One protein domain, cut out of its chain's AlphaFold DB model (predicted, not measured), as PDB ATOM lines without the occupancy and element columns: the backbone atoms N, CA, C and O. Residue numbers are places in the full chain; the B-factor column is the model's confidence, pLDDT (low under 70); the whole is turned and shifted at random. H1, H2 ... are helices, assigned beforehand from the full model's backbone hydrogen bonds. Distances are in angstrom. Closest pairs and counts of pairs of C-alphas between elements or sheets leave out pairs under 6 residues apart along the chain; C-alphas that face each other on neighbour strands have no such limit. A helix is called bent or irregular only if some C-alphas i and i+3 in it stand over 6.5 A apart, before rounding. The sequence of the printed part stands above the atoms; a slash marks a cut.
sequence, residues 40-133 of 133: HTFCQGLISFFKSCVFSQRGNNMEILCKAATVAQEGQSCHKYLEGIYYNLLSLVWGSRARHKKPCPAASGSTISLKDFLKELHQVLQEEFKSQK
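This is residues 40 to 133 of the 133 residues of an uncharacterized protein of Ficedula albicollis (UniProt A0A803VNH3). H2, H3 and H4 pack with their centres in a triangle, and the short H1 lies at one end. The printed part has 94 residues with four named helices, H1 to H4 in order along the chain, and no named strand; its class is all helix, with 60 of the 94 printed residues in the named helices, and it is compact, with a radius of gyration of the C-alphas of 12.7 A and spans of 42 by 27 by 20 A.

H1, residues 40 to 46, and H2, residues 61 to 75, form a helical hairpin and only just touch, with 3 pairs of C-alphas within 8 A, Leu 46 and Gly 75 closest at 6.2 A. H3, residues 81 to 100, touches H2 at a steep tilt of 50 degrees, C-alphas 72 and 82 closest at 5.0 A. H4, residues 114 to 131, touches H2 at a shallow tilt of 30 degrees with residues 121 to 128 alone, C-alphas 61 and 124 closest at 6.7 A. H3 and H4 are near each other. O i to N i+4 pairs are within hydrogen-bond range throughout H1, H2 and H4, and in 11 of 16 in H3.

C-alpha 40 is at (163.741, 157.475, 158.984) and C-alpha 131 at (147.466, 137.138, 128.970). H2 is 20.6 A long, H4 25.8 A, and H3 is irregular, with a kink of 121 degrees near residue 94.

The printed part has no cut. Links H1 to H2 and H3 to H4 are long. Residues 40 to 60 are among those under pLDDT 70.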
ATOM      1  N   HIS A  40     165.091 157.025 158.632       38.56
ATOM      2  CA  HIS A  40     163.741 157.475 158.984       38.56
ATOM      3  C   HIS A  40     163.155 158.509 157.999       38.56
ATOM      4  O   HIS A  40     162.008 158.376 157.573       38.56
ATOM      5  N   THR A  41     163.945 159.500 157.572       44.31
ATOM      6  CA  THR A  41     163.497 160.529 156.614       44.31
ATOM      7  C   THR A  41     163.423 159.977 155.189       44.31
ATOM      8  O   THR A  41     162.502 160.314 154.446       44.31
ATOM      9  N   PHE A  42     164.339 159.066 154.832       47.97
ATOM     10  CA  PHE A  42     164.322 158.356 153.550       47.97
ATOM     11  C   PHE A  42     163.065 157.478 153.412       47.97
ATOM     12  O   PHE A  42     162.416 157.484 152.369       47.97
ATOM     13  N   CYS A  43     162.641 156.815 154.493       50.25
ATOM     14  CA  CYS A  43     161.439 155.981 154.506       50.25
ATOM     15  C   CYS A  43     160.130 156.761 154.447       50.25
ATOM     16  O   CYS A  43     159.211 156.337 153.747       50.25
ATOM     17  N   GLN A  44     160.035 157.907 155.128       47.28
ATOM     18  CA  GLN A  44     158.853 158.762 154.996       47.28
ATOM     19  C   GLN A  44     158.735 159.375 153.592       47.28
ATOM     20  O   GLN A  44     157.628 159.478 153.062       47.28
ATOM     21  N   GLY A  45     159.868 159.714 152.965       49.12
ATOM     22  CA  GLY A  45     159.909 160.151 151.570       49.12
ATOM     23  C   GLY A  45     159.439 159.057 150.610       49.12
ATOM     24  O   GLY A  45     158.525 159.289 149.823       49.12
ATOM     25  N   LEU A  46     159.996 157.845 150.719       52.50
ATOM     26  CA  LEU A  46     159.721 156.714 149.820       52.50
ATOM     27  C   LEU A  46     158.245 156.315 149.755       52.50
ATOM     28  O   LEU A  46     157.742 156.105 148.659       52.50
ATOM     29  N   ILE A  47     157.533 156.301 150.889       50.31
ATOM     30  CA  ILE A  47     156.086 155.994 150.947       50.31
ATOM     31  C   ILE A  47     155.255 156.981 150.127       50.31
ATOM     32  O   ILE A  47     154.135 156.656 149.750       50.31
ATOM     33  N   SER A  48     155.796 158.164 149.838       44.38
ATOM     34  CA  SER A  48     155.143 159.136 148.982       44.38
ATOM     35  C   SER A  48     155.466 158.876 147.505       44.38
ATOM     36  O   SER A  48     154.566 158.938 146.697       44.38
ATOM     37  N   PHE A  49     156.658 158.469 147.080       48.34
ATOM     38  CA  PHE A  49     157.047 158.472 145.649       48.34
ATOM     39  C   PHE A  49     156.283 157.546 144.677       48.34
ATOM     40  O   PHE A  49     156.457 157.648 143.464       48.34
ATOM     41  N   PHE A  50     155.437 156.631 145.147       54.28
ATOM     42  CA  PHE A  50     155.078 155.459 144.343       54.28
ATOM     43  C   PHE A  50     154.011 155.708 143.220       54.28
ATOM     44  O   PHE A  50     153.920 154.911 142.290       54.28
ATOM     45  N   LYS A  51     153.243 156.821 143.276       47.41
ATOM     46  CA  LYS A  51     152.294 157.391 142.276       47.41
ATOM     47  C   LYS A  51     152.420 157.014 140.823       47.41
ATOM     48  O   LYS A  51     151.595 156.344 140.213       47.41
ATOM     49  N   SER A  52     153.369 157.704 140.216       43.62
ATOM     50  CA  SER A  52     152.993 158.482 139.042       43.62
ATOM     51  C   SER A  52     153.776 158.087 137.809       43.62
ATOM     52  O   SER A  52     153.623 158.704 136.761       43.62
ATOM     53  N   CYS A  53     154.646 157.086 137.913       47.78
ATOM     54  CA  CYS A  53     155.477 156.674 136.786       47.78
ATOM     55  C   CYS A  53     155.439 155.178 136.521       47.78
ATOM     56  O   CYS A  53     155.704 154.775 135.389       47.78
ATOM     57  N   VAL A  54     155.060 154.368 137.516       55.47
ATOM     58  CA  VAL A  54     154.898 152.926 137.321       55.47
ATOM     59  C   VAL A  54     153.674 152.655 136.441       55.47
ATOM     60  O   VAL A  54     153.816 151.977 135.432       55.47
ATOM     61  N   PHE A  55     152.517 153.262 136.739       58.59
ATOM     62  CA  PHE A  55     151.236 152.912 136.098       58.59
ATOM     63  C   PHE A  55     150.598 154.027 135.239       58.59
ATOM     64  O   PHE A  55     149.545 153.817 134.645       58.59
ATOM     65  N   SER A  56     151.199 155.224 135.152       52.41
ATOM     66  CA  SER A  56     150.579 156.394 134.489       52.41
ATOM     67  C   SER A  56     150.733 156.451 132.968       52.41
ATOM     68  O   SER A  56     150.030 157.223 132.320       52.41
ATOM     69  N   GLN A  57     151.619 155.647 132.375       51.91
ATOM     70  CA  GLN A  57     151.640 155.461 130.926       51.91
ATOM     71  C   GLN A  57     150.967 154.142 130.574       51.91
ATOM     72  O   GLN A  57     151.179 153.137 131.250       51.91
ATOM     73  N   ARG A  58     150.218 154.142 129.466       50.56
ATOM     74  CA  ARG A  58     149.742 152.943 128.759       50.56
ATOM     75  C   ARG A  58     150.948 152.211 128.134       50.56
ATOM     76  O   ARG A  58     151.048 152.088 126.920       50.56
ATOM     77  N   GLY A  59     151.916 151.853 128.971       54.03
ATOM     78  CA  GLY A  59     153.126 151.126 128.622       54.03
ATOM     79  C   GLY A  59     152.869 149.627 128.644       54.03
ATOM     80  O   GLY A  59     151.903 149.156 129.243       54.03
ATOM     81  N   ASN A  60     153.745 148.874 127.984       69.62
ATOM     82  CA  ASN A  60     153.699 147.417 128.027       69.62
ATOM     83  C   ASN A  60     153.837 146.957 129.485       69.62
ATOM     84  O   ASN A  60     154.656 147.503 130.225       69.62
ATOM     85  N   ASN A  61     153.086 145.939 129.897       77.31
ATOM     86  CA  ASN A  61     153.097 145.450 131.277       77.31
ATOM     87  C   ASN A  61     154.519 145.117 131.782       77.31
ATOM     88  O   ASN A  61     154.851 145.403 132.928       77.31
ATOM     89  N   MET A  62     155.421 144.652 130.910       79.06
ATOM     90  CA  MET A  62     156.846 144.472 131.233       79.06
ATOM     91  C   MET A  62     157.576 145.770 131.619       79.06
ATOM     92  O   MET A  62     158.436 145.757 132.498       79.06
ATOM     93  N   GLU A  63     157.257 146.899 130.986       78.88
ATOM     94  CA  GLU A  63     157.825 148.212 131.323       78.88
ATOM     95  C   GLU A  63     157.337 148.677 132.700       78.88
ATOM     96  O   GLU A  63     158.123 149.179 133.507       78.88
ATOM     97  N   ILE A  64     156.057 148.435 132.991       80.44
ATOM     98  CA  ILE A  64     155.442 148.704 134.294       80.44
ATOM     99  C   ILE A  64     156.141 147.878 135.383       80.44
ATOM    100  O   ILE A  64     156.596 148.432 136.384       80.44
ATOM    101  N   LEU A  65     156.322 146.572 135.165       83.62
ATOM    102  CA  LEU A  65     157.032 145.688 136.096       83.62
ATOM    103  C   LEU A  65     158.502 146.099 136.285       83.62
ATOM    104  O   LEU A  65     159.030 146.034 137.395       83.62
ATOM    105  N   CYS A  66     159.157 146.580 135.227       82.69
ATOM    106  CA  CYS A  66     160.540 147.048 135.288       82.69
ATOM    107  C   CYS A  66     160.702 148.328 136.123       82.69
ATOM    108  O   CYS A  66     161.677 148.455 136.864       82.69
ATOM    109  N   LYS A  67     159.747 149.264 136.041       81.31
ATOM    110  CA  LYS A  67     159.713 150.471 136.889       81.31
ATOM    111  C   LYS A  67     159.302 150.144 138.325       81.31
ATOM    112  O   LYS A  67     159.848 150.716 139.265       81.31
ATOM    113  N   ALA A  68     158.392 149.186 138.509       83.06
ATOM    114  CA  ALA A  68     158.027 148.673 139.827       83.06
ATOM    115  C   ALA A  68     159.226 148.023 140.541       83.06
ATOM    116  O   ALA A  68     159.356 148.151 141.758       83.06
ATOM    117  N   ALA A  69     160.133 147.374 139.800       85.31
ATOM    118  CA  ALA A  69     161.370 146.832 140.359       85.31
ATOM    119  C   ALA A  69     162.285 147.942 140.907       85.31
ATOM    120  O   ALA A  69     162.851 147.779 141.983       85.31
ATOM    121  N   THR A  70     162.388 149.087 140.232       82.00
ATOM    122  CA  THR A  70     163.137 150.263 140.719       82.00
ATOM    123  C   THR A  70     162.569 150.768 142.035       82.00
ATOM    124  O   THR A  70     163.290 150.922 143.015       82.00
ATOM    125  N   VAL A  71     161.246 150.913 142.085       77.88
ATOM    126  CA  VAL A  71     160.508 151.301 143.289       77.88
ATOM    127  C   VAL A  71     160.745 150.325 144.448       77.88
ATOM    128  O   VAL A  71     161.011 150.742 145.574       77.88
ATOM    129  N   ALA A  72     160.687 149.018 144.184       82.62
ATOM    130  CA  ALA A  72     160.943 147.997 145.192       82.62
ATOM    131  C   ALA A  72     162.409 148.013 145.669       82.62
ATOM    132  O   ALA A  72     162.665 147.867 146.865       82.62
ATOM    133  N   GLN A  73     163.360 148.254 144.761       81.50
ATOM    134  CA  GLN A  73     164.788 148.367 145.069       81.50
ATOM    135  C   GLN A  73     165.100 149.577 145.957       81.50
ATOM    136  O   GLN A  73     165.917 149.468 146.870       81.50
ATOM    137  N   GLU A  74     164.470 150.721 145.701       76.81
ATOM    138  CA  GLU A  74     164.640 151.934 146.508       76.81
ATOM    139  C   GLU A  74     163.931 151.798 147.864       76.81
ATOM    140  O   GLU A  74     164.474 152.176 148.904       76.81
ATOM    141  N   GLY A  75     162.747 151.180 147.872       74.44
ATOM    142  CA  GLY A  75     161.920 150.985 149.061       74.44
ATOM    143  C   GLY A  75     162.398 149.901 150.034       74.44
ATOM    144  O   GLY A  75     161.988 149.917 151.197       74.44
ATOM    145  N   GLN A  76     163.257 148.966 149.610       75.94
ATOM    146  CA  GLN A  76     163.662 147.819 150.442       75.94
ATOM    147  C   GLN A  76     164.424 148.207 151.718       75.94
ATOM    148  O   GLN A  76     164.344 147.494 152.717       75.94
ATOM    149  N   SER A  77     165.089 149.369 151.722       73.62
ATOM    150  CA  SER A  77     165.747 149.937 152.910       73.62
ATOM    151  C   SER A  77     164.760 150.256 154.040       73.62
ATOM    152  O   SER A  77     165.140 150.326 155.205       73.62
ATOM    153  N   CYS A  78     163.487 150.443 153.689       74.50
ATOM    154  CA  CYS A  78     162.409 150.875 154.575       74.50
ATOM    155  C   CYS A  78     161.374 149.788 154.821       74.50
ATOM    156  O   CYS A  78     160.806 149.665 155.904       74.50
ATOM    157  N   HIS A  79     161.154 148.968 153.803       78.56
ATOM    158  CA  HIS A  79     160.204 147.881 153.820       78.56
ATOM    159  C   HIS A  79     160.908 146.634 153.310       78.56
ATOM    160  O   HIS A  79     160.916 146.364 152.115       78.56
ATOM    161  N   LYS A  80     161.475 145.846 154.229       80.31
ATOM    162  CA  LYS A  80     162.271 144.656 153.890       80.31
ATOM    163  C   LYS A  80     161.538 143.663 152.979       80.31
ATOM    164  O   LYS A  80     162.157 143.005 152.161       80.31
ATOM    165  N   TYR A  81     160.210 143.582 153.054       80.62
ATOM    166  CA  TYR A  81     159.432 142.714 152.164       80.62
ATOM    167  C   TYR A  81     159.485 143.145 150.681       80.62
ATOM    168  O   TYR A  81     159.247 142.317 149.801       80.62
ATOM    169  N   LEU A  82     159.820 144.410 150.388       83.44
ATOM    170  CA  LEU A  82     160.033 144.889 149.021       83.44
ATOM    171  C   LEU A  82     161.279 144.269 148.382       83.44
ATOM    172  O   LEU A  82     161.314 144.160 147.165       83.44
ATOM    173  N   GLU A  83     162.246 143.783 149.165       84.94
ATOM    174  CA  GLU A  83     163.396 143.021 148.659       84.94
ATOM    175  C   GLU A  83     162.937 141.747 147.927       84.94
ATOM    176  O   GLU A  83     163.347 141.470 146.800       84.94
ATOM    177  N   GLY A  84     162.005 140.995 148.523       85.44
ATOM    178  CA  GLY A  84     161.437 139.802 147.889       85.44
ATOM    179  C   GLY A  84     160.633 140.140 146.631       85.44
ATOM    180  O   GLY A  84     160.749 139.465 145.607       85.44
ATOM    181  N   ILE A  85     159.859 141.227 146.680       86.31
ATOM    182  CA  ILE A  85     159.103 141.718 145.521       86.31
ATOM    183  C   ILE A  85     160.058 142.149 144.403       86.31
ATOM    184  O   ILE A  85     159.835 141.794 143.249       86.31
ATOM    185  N   TYR A  86     161.149 142.835 144.734       85.31
ATOM    186  CA  TYR A  86     162.174 143.256 143.786       85.31
ATOM    187  C   TYR A  86     162.737 142.076 142.989       85.31
ATOM    188  O   TYR A  86     162.704 142.103 141.757       85.31
ATOM    189  N   TYR A  87     163.184 141.011 143.660       85.06
ATOM    190  CA  TYR A  87     163.732 139.832 142.978       85.06
ATOM    191  C   TYR A  87     162.699 139.105 142.109       85.06
ATOM    192  O   TYR A  87     163.031 138.636 141.014       85.06
ATOM    193  N   ASN A  88     161.443 139.051 142.561       87.25
ATOM    194  CA  ASN A  88     160.350 138.466 141.786       87.25
ATOM    195  C   ASN A  88     160.088 139.267 140.503       87.25
ATOM    196  O   ASN A  88     160.010 138.687 139.421       87.25
ATOM    197  N   LEU A  89     160.027 140.597 140.599       85.94
ATOM    198  CA  LEU A  89     159.847 141.474 139.438       85.94
ATOM    199  C   LEU A  89     161.027 141.379 138.469       85.94
ATOM    200  O   LEU A  89     160.824 141.289 137.261       85.94
ATOM    201  N   LEU A  90     162.257 141.316 138.980       84.19
ATOM    202  CA  LEU A  90     163.457 141.148 138.158       84.19
ATOM    203  C   LEU A  90     163.420 139.862 137.329       84.19
ATOM    204  O   LEU A  90     163.770 139.851 136.146       84.19
ATOM    205  N   SER A  91     162.978 138.782 137.967       84.06
ATOM    206  CA  SER A  91     162.849 137.470 137.341       84.06
ATOM    207  C   SER A  91     161.742 137.457 136.288       84.06
ATOM    208  O   SER A  91     161.902 136.809 135.260       84.06
ATOM    209  N   LEU A  92     160.658 138.207 136.488       83.56
ATOM    210  CA  LEU A  92     159.592 138.341 135.490       83.56
ATOM    211  C   LEU A  92     160.030 139.173 134.279       83.56
ATOM    212  O   LEU A  92     159.768 138.790 133.145       83.56
ATOM    213  N   VAL A  93     160.733 140.287 134.500       80.88
ATOM    214  CA  VAL A  93     161.127 141.202 133.415       80.88
ATOM    215  C   VAL A  93     162.300 140.648 132.597       80.88
ATOM    216  O   VAL A  93     162.374 140.873 131.389       80.88
ATOM    217  N   TRP A  94     163.240 139.931 133.224       80.50
ATOM    218  CA  TRP A  94     164.470 139.481 132.552       80.50
ATOM    219  C   TRP A  94     164.735 137.976 132.598       80.50
ATOM    220  O   TRP A  94     165.702 137.527 131.974       80.50
ATOM    221  N   GLY A  95     163.926 137.184 133.302       77.19
ATOM    222  CA  GLY A  95     164.115 135.737 133.404       77.19
ATOM    223  C   GLY A  95     165.513 135.370 133.903       77.19
ATOM    224  O   GLY A  95     166.021 135.916 134.883       77.19
ATOM    225  N   SER A  96     166.195 134.489 133.171       69.94
ATOM    226  CA  SER A  96     167.574 134.073 133.468       69.94
ATOM    227  C   SER A  96     168.607 135.206 133.384       69.94
ATOM    228  O   SER A  96     169.703 135.082 133.932       69.94
ATOM    229  N   ARG A  97     168.277 136.337 132.742       66.88
ATOM    230  CA  ARG A  97     169.166 137.507 132.620       66.88
ATOM    231  C   ARG A  97     169.056 138.472 133.805       66.88
ATOM    232  O   ARG A  97     169.721 139.508 133.794       66.88
ATOM    233  N   ALA A  98     168.271 138.125 134.829       64.44
ATOM    234  CA  ALA A  98     167.975 138.999 135.960       64.44
ATOM    235  C   ALA A  98     169.218 139.510 136.707       64.44
ATOM    236  O   ALA A  98     169.261 140.661 137.127       64.44
ATOM    237  N   ARG A  99     170.269 138.686 136.813       61.22
ATOM    238  CA  ARG A  99     171.472 138.998 137.610       61.22
ATOM    239  C   ARG A  99     172.358 140.119 137.052       61.22
ATOM    240  O   ARG A  99     173.218 140.601 137.778       61.22
ATOM    241  N   HIS A 100     172.176 140.526 135.794       59.50
ATOM    242  CA  HIS A 100     173.103 141.443 135.109       59.50
ATOM    243  C   HIS A 100     172.458 142.737 134.608       59.50
ATOM    244  O   HIS A 100     173.118 143.529 133.936       59.50
ATOM    245  N   LYS A 101     171.174 142.964 134.890       66.69
ATOM    246  CA  LYS A 101     170.457 144.140 134.397       66.69
ATOM    247  C   LYS A 101     170.014 145.045 135.542       66.69
ATOM    248  O   LYS A 101     169.772 144.593 136.657       66.69
ATOM    249  N   LYS A 102     169.972 146.348 135.256       70.38
ATOM    250  CA  LYS A 102     169.519 147.388 136.184       70.38
ATOM    251  C   LYS A 102     168.065 147.763 135.892       70.38
ATOM    252  O   LYS A 102     167.704 147.774 134.712       70.38
ATOM    253  N   PRO A 103     167.243 148.030 136.926       72.44
ATOM    254  CA  PRO A 103     165.833 148.381 136.752       72.44
ATOM    255  C   PRO A 103     165.616 149.619 135.887       72.44
ATOM    256  O   PRO A 103     166.529 150.425 135.690       72.44
ATOM    257  N   CYS A 104     164.410 149.747 135.335       77.31
ATOM    258  CA  CYS A 104     164.083 150.839 134.425       77.31
ATOM    259  C   CYS A 104     163.951 152.150 135.205       77.31
ATOM    260  O   CYS A 104     163.318 152.156 136.259       77.31
ATOM    261  N   PRO A 105     164.473 153.276 134.700       66.56
ATOM    262  CA  PRO A 105     164.331 154.553 135.388       66.56
ATOM    263  C   PRO A 105     162.848 154.873 135.616       66.56
ATOM    264  O   PRO A 105     162.045 154.896 134.679       66.56
ATOM    265  N   ALA A 106     162.484 155.087 136.879       63.84
ATOM    266  CA  ALA A 106     161.183 155.602 137.268       63.84
ATOM    267  C   ALA A 106     161.315 157.126 137.388       63.84
ATOM    268  O   ALA A 106     162.210 157.616 138.071       63.84
ATOM    269  N   ALA A 107     160.483 157.883 136.674       53.72
ATOM    270  CA  ALA A 107     160.506 159.337 136.793       53.72
ATOM    271  C   ALA A 107     159.942 159.781 138.158       53.72
ATOM    272  O   ALA A 107     159.136 159.087 138.779       53.72
ATOM    273  N   SER A 108     160.405 160.937 138.635       50.09
ATOM    274  CA  SER A 108     159.965 161.527 139.900       50.09
ATOM    275  C   SER A 108     158.715 162.377 139.656       50.09
ATOM    276  O   SER A 108     158.746 163.297 138.841       50.09
ATOM    277  N   GLY A 109     157.612 162.072 140.342       56.94
ATOM    278  CA  GLY A 109     156.316 162.732 140.155       56.94
ATOM    279  C   GLY A 109     155.348 162.493 141.318       56.94
ATOM    280  O   GLY A 109     155.783 162.174 142.421       56.94
ATOM    281  N   SER A 110     154.042 162.668 141.065       45.09
ATOM    282  CA  SER A 110     152.941 162.558 142.048       45.09
ATOM    283  C   SER A 110     153.024 161.297 142.924       45.09
ATOM    284  O   SER A 110     153.639 160.314 142.525       45.09
ATOM    285  N   THR A 111     152.403 161.301 144.104       62.53
ATOM    286  CA  THR A 111     152.711 160.369 145.202       62.53
ATOM    287  C   THR A 111     151.611 159.302 145.465       62.53
ATOM    288  O   THR A 111     150.431 159.639 145.389       62.53
ATOM    289  N   ILE A 112     151.921 158.002 145.724       67.25
ATOM    290  CA  ILE A 112     150.922 156.974 146.198       67.25
ATOM    291  C   ILE A 112     151.460 156.386 147.472       67.25
ATOM    292  O   ILE A 112     152.646 156.093 147.563       67.25
ATOM    293  N   SER A 113     150.522 156.049 148.354       74.31
ATOM    294  CA  SER A 113     150.765 155.118 149.432       74.31
ATOM    295  C   SER A 113     151.280 153.761 148.932       74.31
ATOM    296  O   SER A 113     150.827 153.201 147.933       74.31
ATOM    297  N   LEU A 114     152.162 153.164 149.723       76.12
ATOM    298  CA  LEU A 114     152.646 151.796 149.546       76.12
ATOM    299  C   LEU A 114     151.523 150.754 149.388       76.12
ATOM    300  O   LEU A 114     151.671 149.776 148.660       76.12
ATOM    301  N   LYS A 115     150.378 150.964 150.046       80.62
ATOM    302  CA  LYS A 115     149.211 150.083 149.927       80.62
ATOM    303  C   LYS A 115     148.626 150.116 148.516       80.62
ATOM    304  O   LYS A 115     148.328 149.062 147.956       80.62
ATOM    305  N   ASP A 116     148.464 151.310 147.957       80.25
ATOM    306  CA  ASP A 116     147.936 151.469 146.603       80.25
ATOM    307  C   ASP A 116     148.937 150.949 145.569       80.25
ATOM    308  O   ASP A 116     148.531 150.269 144.632       80.25
ATOM    309  N   PHE A 117     150.242 151.144 145.803       80.56
ATOM    310  CA  PHE A 117     151.300 150.544 144.985       80.56
ATOM    311  C   PHE A 117     151.159 149.024 144.890       80.56
ATOM    312  O   PHE A 117     151.119 148.469 143.794       80.56
ATOM    313  N   LEU A 118     151.050 148.339 146.032       84.06
ATOM    314  CA  LEU A 118     150.927 146.879 146.055       84.06
ATOM    315  C   LEU A 118     149.635 146.403 145.385       84.06
ATOM    316  O   LEU A 118     149.632 145.363 144.725       84.06
ATOM    317  N   LYS A 119     148.546 147.163 145.530       85.44
ATOM    318  CA  LYS A 119     147.263 146.852 144.896       85.44
ATOM    319  C   LYS A 119     147.346 146.957 143.372       85.44
ATOM    320  O   LYS A 119     146.919 146.028 142.687       85.44
ATOM    321  N   GLU A 120     147.902 148.049 142.851       83.38
ATOM    322  CA  GLU A 120     148.077 148.257 141.407       83.38
ATOM    323  C   GLU A 120     149.085 147.251 140.819       83.38
ATOM    324  O   GLU A 120     148.823 146.649 139.776       83.38
ATOM    325  N   LEU A 121     150.179 146.955 141.533       85.19
ATOM    326  CA  LEU A 121     151.154 145.937 141.126       85.19
ATOM    327  C   LEU A 121     150.521 144.548 141.006       85.19
ATOM    328  O   LEU A 121     150.760 143.832 140.034       85.19
ATOM    329  N   HIS A 122     149.700 144.168 141.985       88.25
ATOM    330  CA  HIS A 122     149.000 142.890 141.961       88.25
ATOM    331  C   HIS A 122     148.040 142.793 140.771       88.25
ATOM    332  O   HIS A 122     147.982 141.749 140.126       88.25
ATOM    333  N   GLN A 123     147.339 143.880 140.437       87.75
ATOM    334  CA  GLN A 123     146.464 143.922 139.267       87.75
ATOM    335  C   GLN A 123     147.250 143.710 137.968       87.75
ATOM    336  O   GLN A 123     146.863 142.874 137.159       87.75
ATOM    337  N   VAL A 124     148.379 144.401 137.786       85.12
ATOM    338  CA  VAL A 124     149.207 144.245 136.576       85.12
ATOM    339  C   VAL A 124     149.774 142.834 136.459       85.12
ATOM    340  O   VAL A 124     149.728 142.244 135.382       85.12
ATOM    341  N   LEU A 125     150.243 142.252 137.565       85.38
ATOM    342  CA  LEU A 125     150.686 140.858 137.582       85.38
ATOM    343  C   LEU A 125     149.552 139.904 137.190       85.38
ATOM    344  O   LEU A 125     149.768 138.997 136.393       85.38
ATOM    345  N   GLN A 126     148.341 140.108 137.715       86.38
ATOM    346  CA  GLN A 126     147.187 139.283 137.353       86.38
ATOM    347  C   GLN A 126     146.854 139.363 135.862       86.38
ATOM    348  O   GLN A 126     146.557 138.329 135.266       86.38
ATOM    349  N   GLU A 127     146.903 140.553 135.266       84.31
ATOM    350  CA  GLU A 127     146.665 140.713 133.830       84.31
ATOM    351  C   GLU A 127     147.752 140.013 133.004       84.31
ATOM    352  O   GLU A 127     147.416 139.245 132.108       84.31
ATOM    353  N   GLU A 128     149.030 140.133 133.379       78.94
ATOM    354  CA  GLU A 128     150.118 139.389 132.724       78.94
ATOM    355  C   GLU A 128     149.931 137.870 132.799       78.94
ATOM    356  O   GLU A 128     150.123 137.162 131.811       78.94
ATOM    357  N   PHE A 129     149.519 137.343 133.953       79.69
ATOM    358  CA  PHE A 129     149.259 135.908 134.095       79.69
ATOM    359  C   PHE A 129     148.048 135.434 133.284       79.69
ATOM    360  O   PHE A 129     148.049 134.297 132.813       79.69
ATOM    361  N   LYS A 130     147.017 136.271 133.118       80.62
ATOM    362  CA  LYS A 130     145.865 135.950 132.262       80.62
ATOM    363  C   LYS A 130     146.230 136.004 130.783       80.62
ATOM    364  O   LYS A 130     145.780 135.145 130.039       80.62
ATOM    365  N   SER A 131     147.040 136.977 130.366       72.88
ATOM    366  CA  SER A 131     147.466 137.138 128.970       72.88
ATOM    367  C   SER A 131     148.444 136.062 128.491       72.88
ATOM    368  O   SER A 131     148.600 135.889 127.287       72.88
ATOM    369  N   GLN A 132     149.098 135.336 129.402       65.25
ATOM    370  CA  GLN A 132     149.978 134.208 129.068       65.25
ATOM    371  C   GLN A 132     149.262 132.845 128.969       65.25
ATOM    372  O   GLN A 132     149.930 131.830 128.766       65.25
ATOM    373  N   LYS A 133     147.936 132.806 129.135       49.72
ATOM    374  CA  LYS A 133     147.097 131.603 129.026       49.72
ATOM    375  C   LYS A 133     146.336 131.582 127.709       49.72
ATOM    376  O   LYS A 133     146.166 130.462 127.182       49.72
TER     377      LYS A 133